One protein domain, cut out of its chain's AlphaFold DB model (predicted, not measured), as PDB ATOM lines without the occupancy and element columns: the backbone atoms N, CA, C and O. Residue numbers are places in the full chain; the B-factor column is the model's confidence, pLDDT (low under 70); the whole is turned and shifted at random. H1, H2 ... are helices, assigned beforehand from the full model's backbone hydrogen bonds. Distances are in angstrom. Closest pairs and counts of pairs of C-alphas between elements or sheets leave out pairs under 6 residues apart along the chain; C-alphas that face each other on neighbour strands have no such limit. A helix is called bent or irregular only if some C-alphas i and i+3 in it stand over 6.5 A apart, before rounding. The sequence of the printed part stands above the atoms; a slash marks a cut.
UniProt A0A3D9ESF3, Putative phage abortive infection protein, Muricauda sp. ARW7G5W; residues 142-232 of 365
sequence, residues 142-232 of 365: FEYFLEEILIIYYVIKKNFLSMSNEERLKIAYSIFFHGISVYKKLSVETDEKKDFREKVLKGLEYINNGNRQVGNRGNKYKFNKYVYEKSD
ATOM      1  N   PHE A 142      11.953  10.689  48.028       97.06
ATOM      2  CA  PHE A 142      13.074  11.260  47.278       97.06
ATOM      3  C   PHE A 142      12.678  11.724  45.871       97.06
ATOM      4  O   PHE A 142      13.287  12.658  45.354       97.06
ATOM      5  N   GLU A 143      11.624  11.156  45.275       95.62
ATOM      6  CA  GLU A 143      11.055  11.679  44.025       95.62
ATOM      7  C   GLU A 143      10.489  13.091  44.209       95.62
ATOM      8  O   GLU A 143      10.696  13.958  43.365       95.62
ATOM      9  N   TYR A 144       9.801  13.335  45.327       95.62
ATOM     10  CA  TYR A 144       9.226  14.643  45.644       95.62
ATOM     11  C   TYR A 144      10.323  15.668  45.948       95.62
ATOM     12  O   TYR A 144      10.253  16.805  45.487       95.62
ATOM     13  N   PHE A 145      11.373  15.250  46.661       97.12
ATOM     14  CA  PHE A 145      12.535  16.100  46.925       97.12
ATOM     15  C   PHE A 145      13.279  16.508  45.656       97.12
ATOM     16  O   PHE A 145      13.630  17.680  45.516       97.12
ATOM     17  N   LEU A 146      13.503  15.574  44.727       96.06
ATOM     18  CA  LEU A 146      14.126  15.902  43.448       96.06
ATOM     19  C   LEU A 146      13.291  16.909  42.667       96.06
ATOM     20  O   LEU A 146      13.829  17.921  42.222       96.06
ATOM     21  N   GLU A 147      11.985  16.673  42.555       95.06
ATOM     22  CA  GLU A 147      11.087  17.590  41.859       95.06
ATOM     23  C   GLU A 147      11.114  18.995  42.484       95.06
ATOM     24  O   GLU A 147      11.161  19.999  41.775       95.06
ATOM     25  N   GLU A 148      11.149  19.092  43.815       96.00
ATOM     26  CA  GLU A 148      11.251  20.374  44.511       96.00
ATOM     27  C   GLU A 148      12.552  21.118  44.167       96.00
ATOM     28  O   GLU A 148      12.511  22.320  43.890       96.00
ATOM     29  N   ILE A 149      13.695  20.419  44.109       97.25
ATOM     30  CA  ILE A 149      14.971  21.002  43.663       97.25
ATOM     31  C   ILE A 149      14.862  21.504  42.219       97.25
ATOM     32  O   ILE A 149      15.304  22.623  41.943       97.25
ATOM     33  N   LEU A 150      14.256  20.720  41.316       96.00
ATOM     34  CA  LEU A 150      14.045  21.112  39.917       96.00
ATOM     35  C   LEU A 150      13.244  22.413  39.832       96.00
ATOM     36  O   LEU A 150      13.671  23.362  39.174       96.00
ATOM     37  N   ILE A 151      12.120  22.498  40.549       96.19
ATOM     38  CA  ILE A 151      11.277  23.697  40.563       96.19
ATOM     39  C   ILE A 151      12.085  24.919  41.009       96.19
ATOM     40  O   ILE A 151      12.062  25.946  40.327       96.19
ATOM     41  N   ILE A 152      12.825  24.818  42.120       97.62
ATOM     42  CA  ILE A 152      13.624  25.942  42.628       97.62
ATOM     43  C   ILE A 152      14.701  26.338  41.609       97.62
ATOM     44  O   ILE A 152      14.868  27.527  41.322       97.62
ATOM     45  N   TYR A 153      15.401  25.359  41.035       97.56
ATOM     46  CA  TYR A 153      16.439  25.588  40.036       97.56
ATOM     47  C   TYR A 153      15.904  26.359  38.823       97.56
ATOM     48  O   TYR A 153      16.491  27.367  38.424       97.56
ATOM     49  N   TYR A 154      14.762  25.946  38.270       97.00
ATOM     50  CA  TYR A 154      14.165  26.605  37.108       97.00
ATOM     51  C   TYR A 154      13.601  27.996  37.435       97.00
ATOM     52  O   TYR A 154      13.716  28.906  36.613       97.00
ATOM     53  N   VAL A 155      13.073  28.218  38.648       97.12
ATOM     54  CA  VAL A 155      12.703  29.573  39.107       97.12
ATOM     55  C   VAL A 155      13.928  30.487  39.122       97.12
ATOM     56  O   VAL A 155      13.861  31.616  38.631       97.12
ATOM     57  N   ILE A 156      15.062  30.013  39.639       96.94
ATOM     58  CA  ILE A 156      16.310  30.787  39.643       96.94
ATOM     59  C   ILE A 156      16.789  31.037  38.209       96.94
ATOM     60  O   ILE A 156      17.095  32.178  37.858       96.94
ATOM     61  N   LYS A 157      16.804  29.998  37.364       95.56
ATOM     62  CA  LYS A 157      17.242  30.082  35.964       95.56
ATOM     63  C   LYS A 157      16.453  31.130  35.183       95.56
ATOM     64  O   LYS A 157      17.064  31.966  34.522       95.56
ATOM     65  N   LYS A 158      15.123  31.138  35.314       94.62
ATOM     66  CA  LYS A 158      14.244  32.106  34.643       94.62
ATOM     67  C   LYS A 158      14.520  33.549  35.061       94.62
ATOM     68  O   LYS A 158      14.487  34.450  34.229       94.62
ATOM     69  N   ASN A 159      14.781  33.782  36.347       91.50
ATOM     70  CA  ASN A 159      15.000  35.132  36.868       91.50
ATOM     71  C   ASN A 159      16.428  35.648  36.632       91.50
ATOM     72  O   ASN A 159      16.641  36.857  36.715       91.50
ATOM     73  N   PHE A 160      17.396  34.768  36.348       88.50
ATOM     74  CA  PHE A 160      18.794  35.162  36.183       88.50
ATOM     75  C   PHE A 160      19.560  34.252  35.202       88.50
ATOM     76  O   PHE A 160      20.192  33.254  35.570       88.50
ATOM     77  N   LEU A 161      19.520  34.618  33.917       85.25
ATOM     78  CA  LEU A 161      20.084  33.838  32.803       85.25
ATOM     79  C   LEU A 161      21.619  33.893  32.692       85.25
ATOM     80  O   LEU A 161      22.213  32.982  32.122       85.25
ATOM     81  N   SER A 162      22.276  34.902  33.265       88.38
ATOM     82  CA  SER A 162      23.737  35.075  33.194       88.38
ATOM     83  C   SER A 162      24.529  34.273  34.237       88.38
ATOM     84  O   SER A 162      25.735  34.110  34.081       88.38
ATOM     85  N   MET A 163      23.880  33.763  35.288       92.25
ATOM     86  CA  MET A 163      24.523  32.961  36.342       92.25
ATOM     87  C   MET A 163      24.961  31.587  35.818       92.25
ATOM     88  O   MET A 163      24.325  31.024  34.928       92.25
ATOM     89  N   SER A 164      26.036  31.018  36.364       95.06
ATOM     90  CA  SER A 164      26.458  29.655  36.007       95.06
ATOM     91  C   SER A 164      25.461  28.612  36.518       95.06
ATOM     92  O   SER A 164      24.767  28.825  37.516       95.06
ATOM     93  N   ASN A 165      25.385  27.454  35.860       95.44
ATOM     94  CA  ASN A 165      24.496  26.371  36.293       95.44
ATOM     95  C   ASN A 165      24.842  25.896  37.711       95.44
ATOM     96  O   ASN A 165      23.949  25.632  38.514       95.44
ATOM     97  N   GLU A 166      26.129  25.873  38.047       94.88
ATOM     98  CA  GLU A 166      26.663  25.533  39.360       94.88
ATOM     99  C   GLU A 166      26.175  26.479  40.452       94.88
ATOM    100  O   GLU A 166      25.736  26.029  41.510       94.88
ATOM    101  N   GLU A 167      26.242  27.787  40.216       95.56
ATOM    102  CA  GLU A 167      25.794  28.778  41.192       95.56
ATOM    103  C   GLU A 167      24.273  28.720  41.380       95.56
ATOM    104  O   GLU A 167      23.796  28.743  42.518       95.56
ATOM    105  N   ARG A 168      23.514  28.503  40.294       96.62
ATOM    106  CA  ARG A 168      22.065  28.255  40.376       96.62
ATOM    107  C   ARG A 168      21.747  27.052  41.253       96.62
ATOM    108  O   ARG A 168      20.883  27.150  42.120       96.62
ATOM    109  N   LEU A 169      22.446  25.935  41.049       97.81
ATOM    110  CA  LEU A 169      22.225  24.714  41.823       97.81
ATOM    111  C   LEU A 169      22.580  24.908  43.299       97.81
ATOM    112  O   LEU A 169      21.807  24.489  44.153       97.81
ATOM    113  N   LYS A 170      23.683  25.599  43.615       97.25
ATOM    114  CA  LYS A 170      24.048  25.920  45.005       97.25
ATOM    115  C   LYS A 170      22.935  26.684  45.718       97.25
ATOM    116  O   LYS A 170      22.559  26.325  46.834       97.25
ATOM    117  N   ILE A 171      22.382  27.711  45.070       96.56
ATOM    118  CA  ILE A 171      21.271  28.490  45.630       96.56
ATOM    119  C   ILE A 171      20.015  27.617  45.739       96.56
ATOM    120  O   ILE A 171      19.374  27.607  46.790       96.56
ATOM    121  N   ALA A 172      19.691  26.845  44.695       98.12
ATOM    122  CA  ALA A 172      18.518  25.978  44.675       98.12
ATOM    123  C   ALA A 172      18.548  24.947  45.807       98.12
ATOM    124  O   ALA A 172      17.597  24.833  46.580       98.12
ATOM    125  N   TYR A 173      19.674  24.253  45.953       98.19
ATOM    126  CA  TYR A 173      19.879  23.261  46.996       98.19
ATOM    127  C   TYR A 173      19.897  23.899  48.390       98.19
ATOM    128  O   TYR A 173      19.354  23.323  49.329       98.19
ATOM    129  N   SER A 174      20.454  25.106  48.543       97.75
ATOM    130  CA  SER A 174      20.422  25.831  49.819       97.75
ATOM    131  C   SER A 174      18.990  26.159  50.261       97.75
ATOM    132  O   SER A 174      18.628  25.907  51.414       97.75
ATOM    133  N   ILE A 175      18.149  26.645  49.339       98.06
ATOM    134  CA  ILE A 175      16.722  26.899  49.594       98.06
ATOM    135  C   ILE A 175      15.993  25.591  49.905       98.06
ATOM    136  O   ILE A 175      15.241  25.537  50.872       98.06
ATOM    137  N   PHE A 176      16.233  24.529  49.138       98.25
ATOM    138  CA  PHE A 176      15.646  23.212  49.385       98.25
ATOM    139  C   PHE A 176      16.027  22.654  50.769       98.25
ATOM    140  O   PHE A 176      15.198  22.100  51.492       98.25
ATOM    141  N   PHE A 177      17.288  22.804  51.170       97.81
ATOM    142  CA  PHE A 177      17.804  22.211  52.398       97.81
ATOM    143  C   PHE A 177      17.407  23.017  53.645       97.81
ATOM    144  O   PHE A 177      17.000  22.432  54.651       97.81
ATOM    145  N   HIS A 178      17.477  24.351  53.595       97.19
ATOM    146  CA  HIS A 178      17.201  25.221  54.748       97.19
ATOM    147  C   HIS A 178      15.810  25.862  54.754       97.19
ATOM    148  O   HIS A 178      15.352  26.298  55.807       97.19
ATOM    149  N   GLY A 179      15.141  25.921  53.606       97.00
ATOM    150  CA  GLY A 179      13.835  26.548  53.429       97.00
ATOM    151  C   GLY A 179      13.899  28.039  53.085       97.00
ATOM    152  O   GLY A 179      14.886  28.737  53.349       97.00
ATOM    153  N   ILE A 180      12.800  28.569  52.530       94.94
ATOM    154  CA  ILE A 180      12.727  29.983  52.104       94.94
ATOM    155  C   ILE A 180      12.850  30.940  53.287       94.94
ATOM    156  O   ILE A 180      13.329  32.061  53.135       94.94
ATOM    157  N   SER A 181      12.390  30.516  54.467       92.88
ATOM    158  CA  SER A 181      12.370  31.344  55.674       92.88
ATOM    159  C   SER A 181      13.785  31.696  56.137       92.88
ATOM    160  O   SER A 181      14.017  32.814  56.600       92.88
ATOM    161  N   VAL A 182      14.734  30.771  55.967       93.31
ATOM    162  CA  VAL A 182      16.162  30.987  56.219       93.31
ATOM    163  C   VAL A 182      16.768  31.816  55.093       93.31
ATOM    164  O   VAL A 182      17.416  32.825  55.370       93.31
ATOM    165  N   TYR A 183      16.484  31.470  53.832       93.19
ATOM    166  CA  TYR A 183      16.985  32.208  52.666       93.19
ATOM    167  C   TYR A 183      16.603  33.701  52.692       93.19
ATOM    168  O   TYR A 183      17.425  34.572  52.413       93.19
ATOM    169  N   LYS A 184      15.378  34.020  53.133       92.25
ATOM    170  CA  LYS A 184      14.877  35.393  53.304       92.25
ATOM    171  C   LYS A 184      15.694  36.222  54.299       92.25
ATOM    172  O   LYS A 184      15.767  37.440  54.149       92.25
ATOM    173  N   LYS A 185      16.294  35.581  55.307       91.31
ATOM    174  CA  LYS A 185      17.071  36.238  56.372       91.31
ATOM    175  C   LYS A 185      18.543  36.446  56.015       91.31
ATOM    176  O   LYS A 185      19.225  37.158  56.745       91.31
ATOM    177  N   LEU A 186      19.038  35.844  54.930       88.06
ATOM    178  CA  LEU A 186      20.436  35.991  54.524       88.06
ATOM    179  C   LEU A 186      20.758  37.455  54.213       88.06
ATOM    180  O   LEU A 186      19.990  38.138  53.531       88.06
ATOM    181  N   SER A 187      21.894  37.940  54.711       84.06
ATOM    182  CA  SER A 187      22.394  39.279  54.406       84.06
ATOM    183  C   SER A 187      22.762  39.382  52.929       84.06
ATOM    184  O   SER A 187      23.371  38.475  52.367       84.06
ATOM    185  N   VAL A 188      22.388  40.495  52.299       84.88
ATOM    186  CA  VAL A 188      22.656  40.743  50.882       84.88
ATOM    187  C   VAL A 188      23.236  42.140  50.719       84.88
ATOM    188  O   VAL A 188      22.628  43.122  51.143       84.88
ATOM    189  N   GLU A 189      24.418  42.198  50.114       83.38
ATOM    190  CA  GLU A 189      25.279  43.385  50.100       83.38
ATOM    191  C   GLU A 189      24.937  44.374  48.980       83.38
ATOM    192  O   GLU A 189      25.092  45.576  49.163       83.38
ATOM    193  N   THR A 190      24.429  43.892  47.839       87.88
ATOM    194  CA  THR A 190      24.142  44.724  46.658       87.88
ATOM    195  C   THR A 190      22.649  44.771  46.344       87.88
ATOM    196  O   THR A 190      21.923  43.804  46.583       87.88
ATOM    197  N   ASP A 191      22.177  45.884  45.781       87.44
ATOM    198  CA  ASP A 191      20.761  46.041  45.424       87.44
ATOM    199  C   ASP A 191      20.328  45.084  44.306       87.44
ATOM    200  O   ASP A 191      19.226  44.546  44.359       87.44
ATOM    201  N   GLU A 192      21.225  44.760  43.372       86.81
ATOM    202  CA  GLU A 192      20.996  43.725  42.357       86.81
ATOM    203  C   GLU A 192      20.716  42.354  42.992       86.81
ATOM    204  O   GLU A 192      19.732  41.692  42.661       86.81
ATOM    205  N   LYS A 193      21.531  41.938  43.972       87.62
ATOM    206  CA  LYS A 193      21.312  40.671  44.680       87.62
ATOM    207  C   LYS A 193      20.033  40.714  45.528       87.62
ATOM    208  O   LYS A 193      19.405  39.671  45.727       87.62
ATOM    209  N   LYS A 194      19.632  41.887  46.045       89.69
ATOM    210  CA  LYS A 194      18.364  42.048  46.783       89.69
ATOM    211  C   LYS A 194      17.164  41.870  45.856       89.69
ATOM    212  O   LYS A 194      16.267  41.109  46.214       89.69
ATOM    213  N   ASP A 195      17.173  42.513  44.687       90.88
ATOM    214  CA  ASP A 195      16.134  42.371  43.657       90.88
ATOM    215  C   ASP A 195      16.041  40.921  43.162       90.88
ATOM    216  O   ASP A 195      14.956  40.339  43.139       90.88
ATOM    217  N   PHE A 196      17.185  40.288  42.879       91.25
ATOM    218  CA  PHE A 196      17.250  38.866  42.538       91.25
ATOM    219  C   PHE A 196      16.590  37.990  43.613       91.25
ATOM    220  O   PHE A 196      15.692  37.199  43.310       91.25
ATOM    221  N   ARG A 197      16.983  38.161  44.881       93.06
ATOM    222  CA  ARG A 197      16.406  37.412  46.006       93.06
ATOM    223  C   ARG A 197      14.897  37.631  46.103       93.06
ATOM    224  O   ARG A 197      14.158  36.674  46.319       93.06
ATOM    225  N   GLU A 198      14.428  38.866  45.955       93.44
ATOM    226  CA  GLU A 198      13.004  39.196  46.029       93.44
ATOM    227  C   GLU A 198      12.204  38.549  44.892       93.44
ATOM    228  O   GLU A 198      11.134  37.993  45.143       93.44
ATOM    229  N   LYS A 199      12.730  38.551  43.663       94.50
ATOM    230  CA  LYS A 199      12.116  37.872  42.513       94.50
ATOM    231  C   LYS A 199      12.008  36.364  42.726       94.50
ATOM    232  O   LYS A 199      10.933  35.802  42.509       94.50
ATOM    233  N   VAL A 200      13.078  35.727  43.211       95.69
ATOM    234  CA  VAL A 200      13.077  34.292  43.546       95.69
ATOM    235  C   VAL A 200      12.054  33.997  44.643       95.69
ATOM    236  O   VAL A 200      11.206  33.126  44.459       95.69
ATOM    237  N   LEU A 201      12.066  34.752  45.748       95.44
ATOM    238  CA  LEU A 201      11.116  34.573  46.853       95.44
ATOM    239  C   LEU A 201       9.665  34.733  46.389       95.44
ATOM    240  O   LEU A 201       8.850  33.859  46.663       95.44
ATOM    241  N   LYS A 202       9.348  35.788  45.626       94.25
ATOM    242  CA  LYS A 202       8.004  35.993  45.066       94.25
ATOM    243  C   LYS A 202       7.590  34.848  44.143       94.25
ATOM    244  O   LYS A 202       6.431  34.444  44.169       94.25
ATOM    245  N   GLY A 203       8.511  34.329  43.328       94.50
ATOM    246  CA  GLY A 203       8.267  33.176  42.461       94.50
ATOM    247  C   GLY A 203       7.928  31.913  43.254       94.50
ATOM    248  O   GLY A 203       6.908  31.281  42.992       94.50
ATOM    249  N   LEU A 204       8.738  31.586  44.263       95.06
ATOM    250  CA  LEU A 204       8.536  30.411  45.114       95.06
ATOM    251  C   LEU A 204       7.285  30.530  45.993       95.06
ATOM    252  O   LEU A 204       6.519  29.577  46.092       95.06
ATOM    253  N   GLU A 205       7.027  31.695  46.590       91.81
ATOM    254  CA  GLU A 205       5.803  31.952  47.361       91.81
ATOM    255  C   GLU A 205       4.557  31.839  46.469       91.81
ATOM    256  O   GLU A 205       3.564  31.240  46.875       91.81
ATOM    257  N   TYR A 206       4.614  32.347  45.233       90.31
ATOM    258  CA  TYR A 206       3.533  32.205  44.256       90.31
ATOM    259  C   TYR A 206       3.250  30.734  43.916       90.31
ATOM    260  O   TYR A 206       2.092  30.314  43.951       90.31
ATOM    261  N   ILE A 207       4.295  29.941  43.655       90.81
ATOM    262  CA  ILE A 207       4.169  28.498  43.403       90.81
ATOM    263  C   ILE A 207       3.603  27.776  44.632       90.81
ATOM    264  O   ILE A 207       2.662  26.996  44.500       90.81
ATOM    265  N   ASN A 208       4.130  28.053  45.829       88.25
ATOM    266  CA  ASN A 208       3.687  27.390  47.055       88.25
ATOM    267  C   ASN A 208       2.232  27.749  47.410       88.25
ATOM    268  O   ASN A 208       1.467  26.888  47.832       88.25
ATOM    269  N   ASN A 209       1.807  28.993  47.166       80.62
ATOM    270  CA  ASN A 209       0.405  29.399  47.309       80.62
ATOM    271  C   ASN A 209      -0.508  28.679  46.308       80.62
ATOM    272  O   ASN A 209      -1.636  28.341  46.651       80.62
ATOM    273  N   GLY A 210      -0.030  28.429  45.086       74.44
ATOM    274  CA  GLY A 210      -0.739  27.606  44.103       74.44
ATOM    275  C   GLY A 210      -0.793  26.116  44.467       74.44
ATOM    276  O   GLY A 210      -1.651  25.396  43.960       74.44
ATOM    277  N   ASN A 211       0.108  25.665  45.342       74.69
ATOM    278  CA  ASN A 211       0.205  24.292  45.830       74.69
ATOM    279  C   ASN A 211      -0.626  24.041  47.106       74.69
ATOM    280  O   ASN A 211      -1.218  22.971  47.249       74.69
ATOM    281  N   ARG A 212      -0.729  25.028  48.010       62.84
ATOM    282  CA  ARG A 212      -1.576  24.974  49.216       62.84
ATOM    283  C   ARG A 212      -3.059  25.055  48.835       62.84
ATOM    284  O   ARG A 212      -3.546  26.111  48.443       62.84
ATOM    285  N   GLN A 213      -3.794  23.954  48.988       56.75
ATOM    286  CA  GLN A 213      -5.221  23.870  48.632       56.75
ATOM    287  C   GLN A 213      -6.185  24.468  49.680       56.75
ATOM    288  O   GLN A 213      -7.395  24.424  49.503       56.75
ATOM    289  N   VAL A 214      -5.701  25.102  50.756       47.88
ATOM    290  CA  VAL A 214      -6.588  25.581  51.834       47.88
ATOM    291  C   VAL A 214      -7.400  26.818  51.394       47.88
ATOM    292  O   VAL A 214      -6.951  27.960  51.505       47.88
ATOM    293  N   GLY A 215      -8.625  26.582  50.907       49.38
ATOM    294  CA  GLY A 215      -9.662  27.583  50.618       49.38
ATOM    295  C   GLY A 215      -9.944  27.829  49.126       49.38
ATOM    296  O   GLY A 215      -9.243  27.332  48.252       49.38
ATOM    297  N   ASN A 216     -10.959  28.662  48.833       43.28
ATOM    298  CA  ASN A 216     -11.481  29.046  47.495       43.28
ATOM    299  C   ASN A 216     -10.446  29.577  46.459       43.28
ATOM    300  O   ASN A 216     -10.835  30.098  45.413       43.28
ATOM    301  N   ARG A 217      -9.139  29.537  46.744       45.88
ATOM    302  CA  ARG A 217      -8.066  30.170  45.962       45.88
ATOM    303  C   ARG A 217      -7.049  29.198  45.347       45.88
ATOM    304  O   ARG A 217      -6.305  29.637  44.473       45.88
ATOM    305  N   GLY A 218      -7.033  27.917  45.723       50.88
ATOM    306  CA  GLY A 218      -6.120  26.916  45.157       50.88
ATOM    307  C   GLY A 218      -6.860  25.926  44.260       50.88
ATOM    308  O   GLY A 218      -7.718  25.189  44.727       50.88
ATOM    309  N   ASN A 219      -6.554  25.894  42.963       54.78
ATOM    310  CA  ASN A 219      -7.080  24.862  42.070       54.78
ATOM    311  C   ASN A 219      -5.955  23.859  41.772       54.78
ATOM    312  O   ASN A 219      -5.016  24.202  41.054       54.78
ATOM    313  N   LYS A 220      -6.067  22.624  42.292       52.41
ATOM    314  CA  LYS A 220      -5.131  21.500  42.067       52.41
ATOM    315  C   LYS A 220      -4.788  21.298  40.584       52.41
ATOM    316  O   LYS A 220      -3.664  20.930  40.255       52.41
ATOM    317  N   TYR A 221      -5.721  21.616  39.683       57.81
ATOM    318  CA  TYR A 221      -5.544  21.537  38.230       57.81
ATOM    319  C   TYR A 221      -4.649  22.645  37.644       57.81
ATOM    320  O   TYR A 221      -4.439  22.690  36.434       57.81
ATOM    321  N   LYS A 222      -4.116  23.553  38.473       73.88
ATOM    322  CA  LYS A 222      -3.270  24.674  38.046       73.88
ATOM    323  C   LYS A 222      -1.856  24.649  38.625       73.88
ATOM    324  O   LYS A 222      -1.088  25.515  38.231       73.88
ATOM    325  N   PHE A 223      -1.465  23.693  39.481       83.31
ATOM    326  CA  PHE A 223      -0.092  23.640  40.030       83.31
ATOM    327  C   PHE A 223       0.977  23.727  38.930       83.31
ATOM    328  O   PHE A 223       1.819  24.622  38.958       83.31
ATOM    329  N   ASN A 224       0.846  22.907  37.884       85.81
ATOM    330  CA  ASN A 224       1.748  22.940  36.729       85.81
ATOM    331  C   ASN A 224       1.757  24.307  36.033       85.81
ATOM    332  O   ASN A 224       2.811  24.774  35.617       85.81
ATOM    333  N   LYS A 225       0.607  24.990  35.960       86.38
ATOM    334  CA  LYS A 225       0.513  26.355  35.429       86.38
ATOM    335  C   LYS A 225       1.262  27.355  36.318       86.38
ATOM    336  O   LYS A 225       2.021  28.161  35.791       86.38
ATOM    337  N   TYR A 226       1.084  27.294  37.640       88.31
ATOM    338  CA  TYR A 226       1.783  28.172  38.585       88.31
ATOM    339  C   TYR A 226       3.302  28.005  38.493       88.31
ATOM    340  O   TYR A 226       4.027  29.002  38.485       88.31
ATOM    341  N   VAL A 227       3.777  26.759  38.391       91.44
ATOM    342  CA  VAL A 227       5.201  26.471  38.200       91.44
ATOM    343  C   VAL A 227       5.673  27.013  36.857       91.44
ATOM    344  O   VAL A 227       6.571  27.850  36.838       91.44
ATOM    345  N   TYR A 228       5.019  26.633  35.756       92.25
ATOM    346  CA  TYR A 228       5.396  27.066  34.411       92.25
ATOM    347  C   TYR A 228       5.497  28.595  34.294       92.25
ATOM    348  O   TYR A 228       6.503  29.122  33.824       92.25
ATOM    349  N   GLU A 229       4.521  29.340  34.822       92.44
ATOM    350  CA  GLU A 229       4.533  30.808  34.799       92.44
ATOM    351  C   GLU A 229       5.769  31.423  35.473       92.44
ATOM    352  O   GLU A 229       6.229  32.492  35.058       92.44
ATOM    353  N   LYS A 230       6.332  30.772  36.495       93.75
ATOM    354  CA  LYS A 230       7.464  31.294  37.275       93.75
ATOM    355  C   LYS A 230       8.798  30.611  36.997       93.75
ATOM    356  O   LYS A 230       9.808  31.127  37.471       93.75
ATOM    357  N   SER A 231       8.829  29.531  36.222       93.06
ATOM    358  CA  SER A 231      10.048  28.744  36.011       93.06
ATOM    359  C   SER A 231      10.283  28.273  34.568       93.06
ATOM    360  O   SER A 231      11.391  27.850  34.261       93.06
ATOM    361  N   ASP A 232       9.278  28.340  33.686       92.56
ATOM    362  CA  ASP A 232       9.287  27.739  32.338       92.56
ATOM    363  C   ASP A 232       9.522  26.211  32.331       92.56
ATOM    364  O   ASP A 232       9.835  25.618  31.299       92.56
TER     365      ASP A 232
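This is residues 142 to 232 of the 365 residues of the protein "Putative phage abortive infection protein" of Muricauda sp. ARW7G5W (UniProt A0A3D9ESF3). H4 and H5 form a helical hairpin along the long direction of the domain, and the second half of H1 packs slantwise across both of its helices. H2 crosses H1 steeply and stays off the hairpin, and the very short H3 follows H2 and comes near H4. The printed part has 91 residues with five named helices, H1 to H5 in chain order, and no named strand, and the class is all helix. The whole is compact, with a radius of gyration of the C-alphas of 13.3 A, yet elongated in outline, spanning 39 by 25 by 23 A.

H1 takes residues 142 to 159 and is 26.1 A long from first to last C-alpha, beginning at C-alpha 142 at (13.074, 11.260, 47.278). H2, residues 165 to 178, measures 19.9 A. H3 is residues 180 to 183, 4.8 A. H4, residues 191 to 211, is the longest helix at 29.9 A and begins at C-alpha 191 at (20.761, 46.041, 45.424). H5, residues 220 to 231, measures 17.9 A and ends at C-alpha 231 at (10.048, 28.744, 36.011); it is irregular, with C-alphas 221 and 224 7.6 A apart.

H1 is the hub, touching H2, H4 and H5. H1 and H2 run opposite ways at a steep tilt of 54 degrees, and their closest C-alphas, those of Tyr 153 and Ala 172, are 5.1 A apart. With residues 152 to 159 alone H1 touches H4, opposite ways at a steep tilt of 44 degrees, the closest C-alphas being those of Ile 156 and Val 200 at 6.2 A. With residues 151 to 158 alone it touches H5, the same way at a steep tilt of 45 degrees, the closest C-alphas being those of Val 155 and Ser 231 at 4.2 A. H4 and H5 form a hairpin, opposite ways at a shallow tilt of 14 degrees, with the C-alphas of Ile 207 and Tyr 226 closest at 5.4 A. H2 and H3 only just touch, and only at the corner by their link, with 3 pairs of C-alphas within 8 A, the closest being Ile 175 and Tyr 183 at 6.1 A. H3 and H4 are close but not clearly touching, with the C-alphas of Ile 180 and Leu 201 closest at 7.2 A. H2 is apart from H4 and H5. In H1, H2 and H4 every O i to N i+4 pair is within hydrogen-bond range, in H5 5 of 8 are, and H3 is too short for such a pair.

The C-alphas farthest apart, those of Ser 164 and Asn 216, are 39.6 A from each other. The printed part has no cut. The links H1 to H2 and H2 to H3 are tight, and those from H3 to H4 and H4 to H5 are short. The mean pLDDT of the printed part is 87.9, and residues 212 to 221, of which 220 and 221 belong to H5, are under 70.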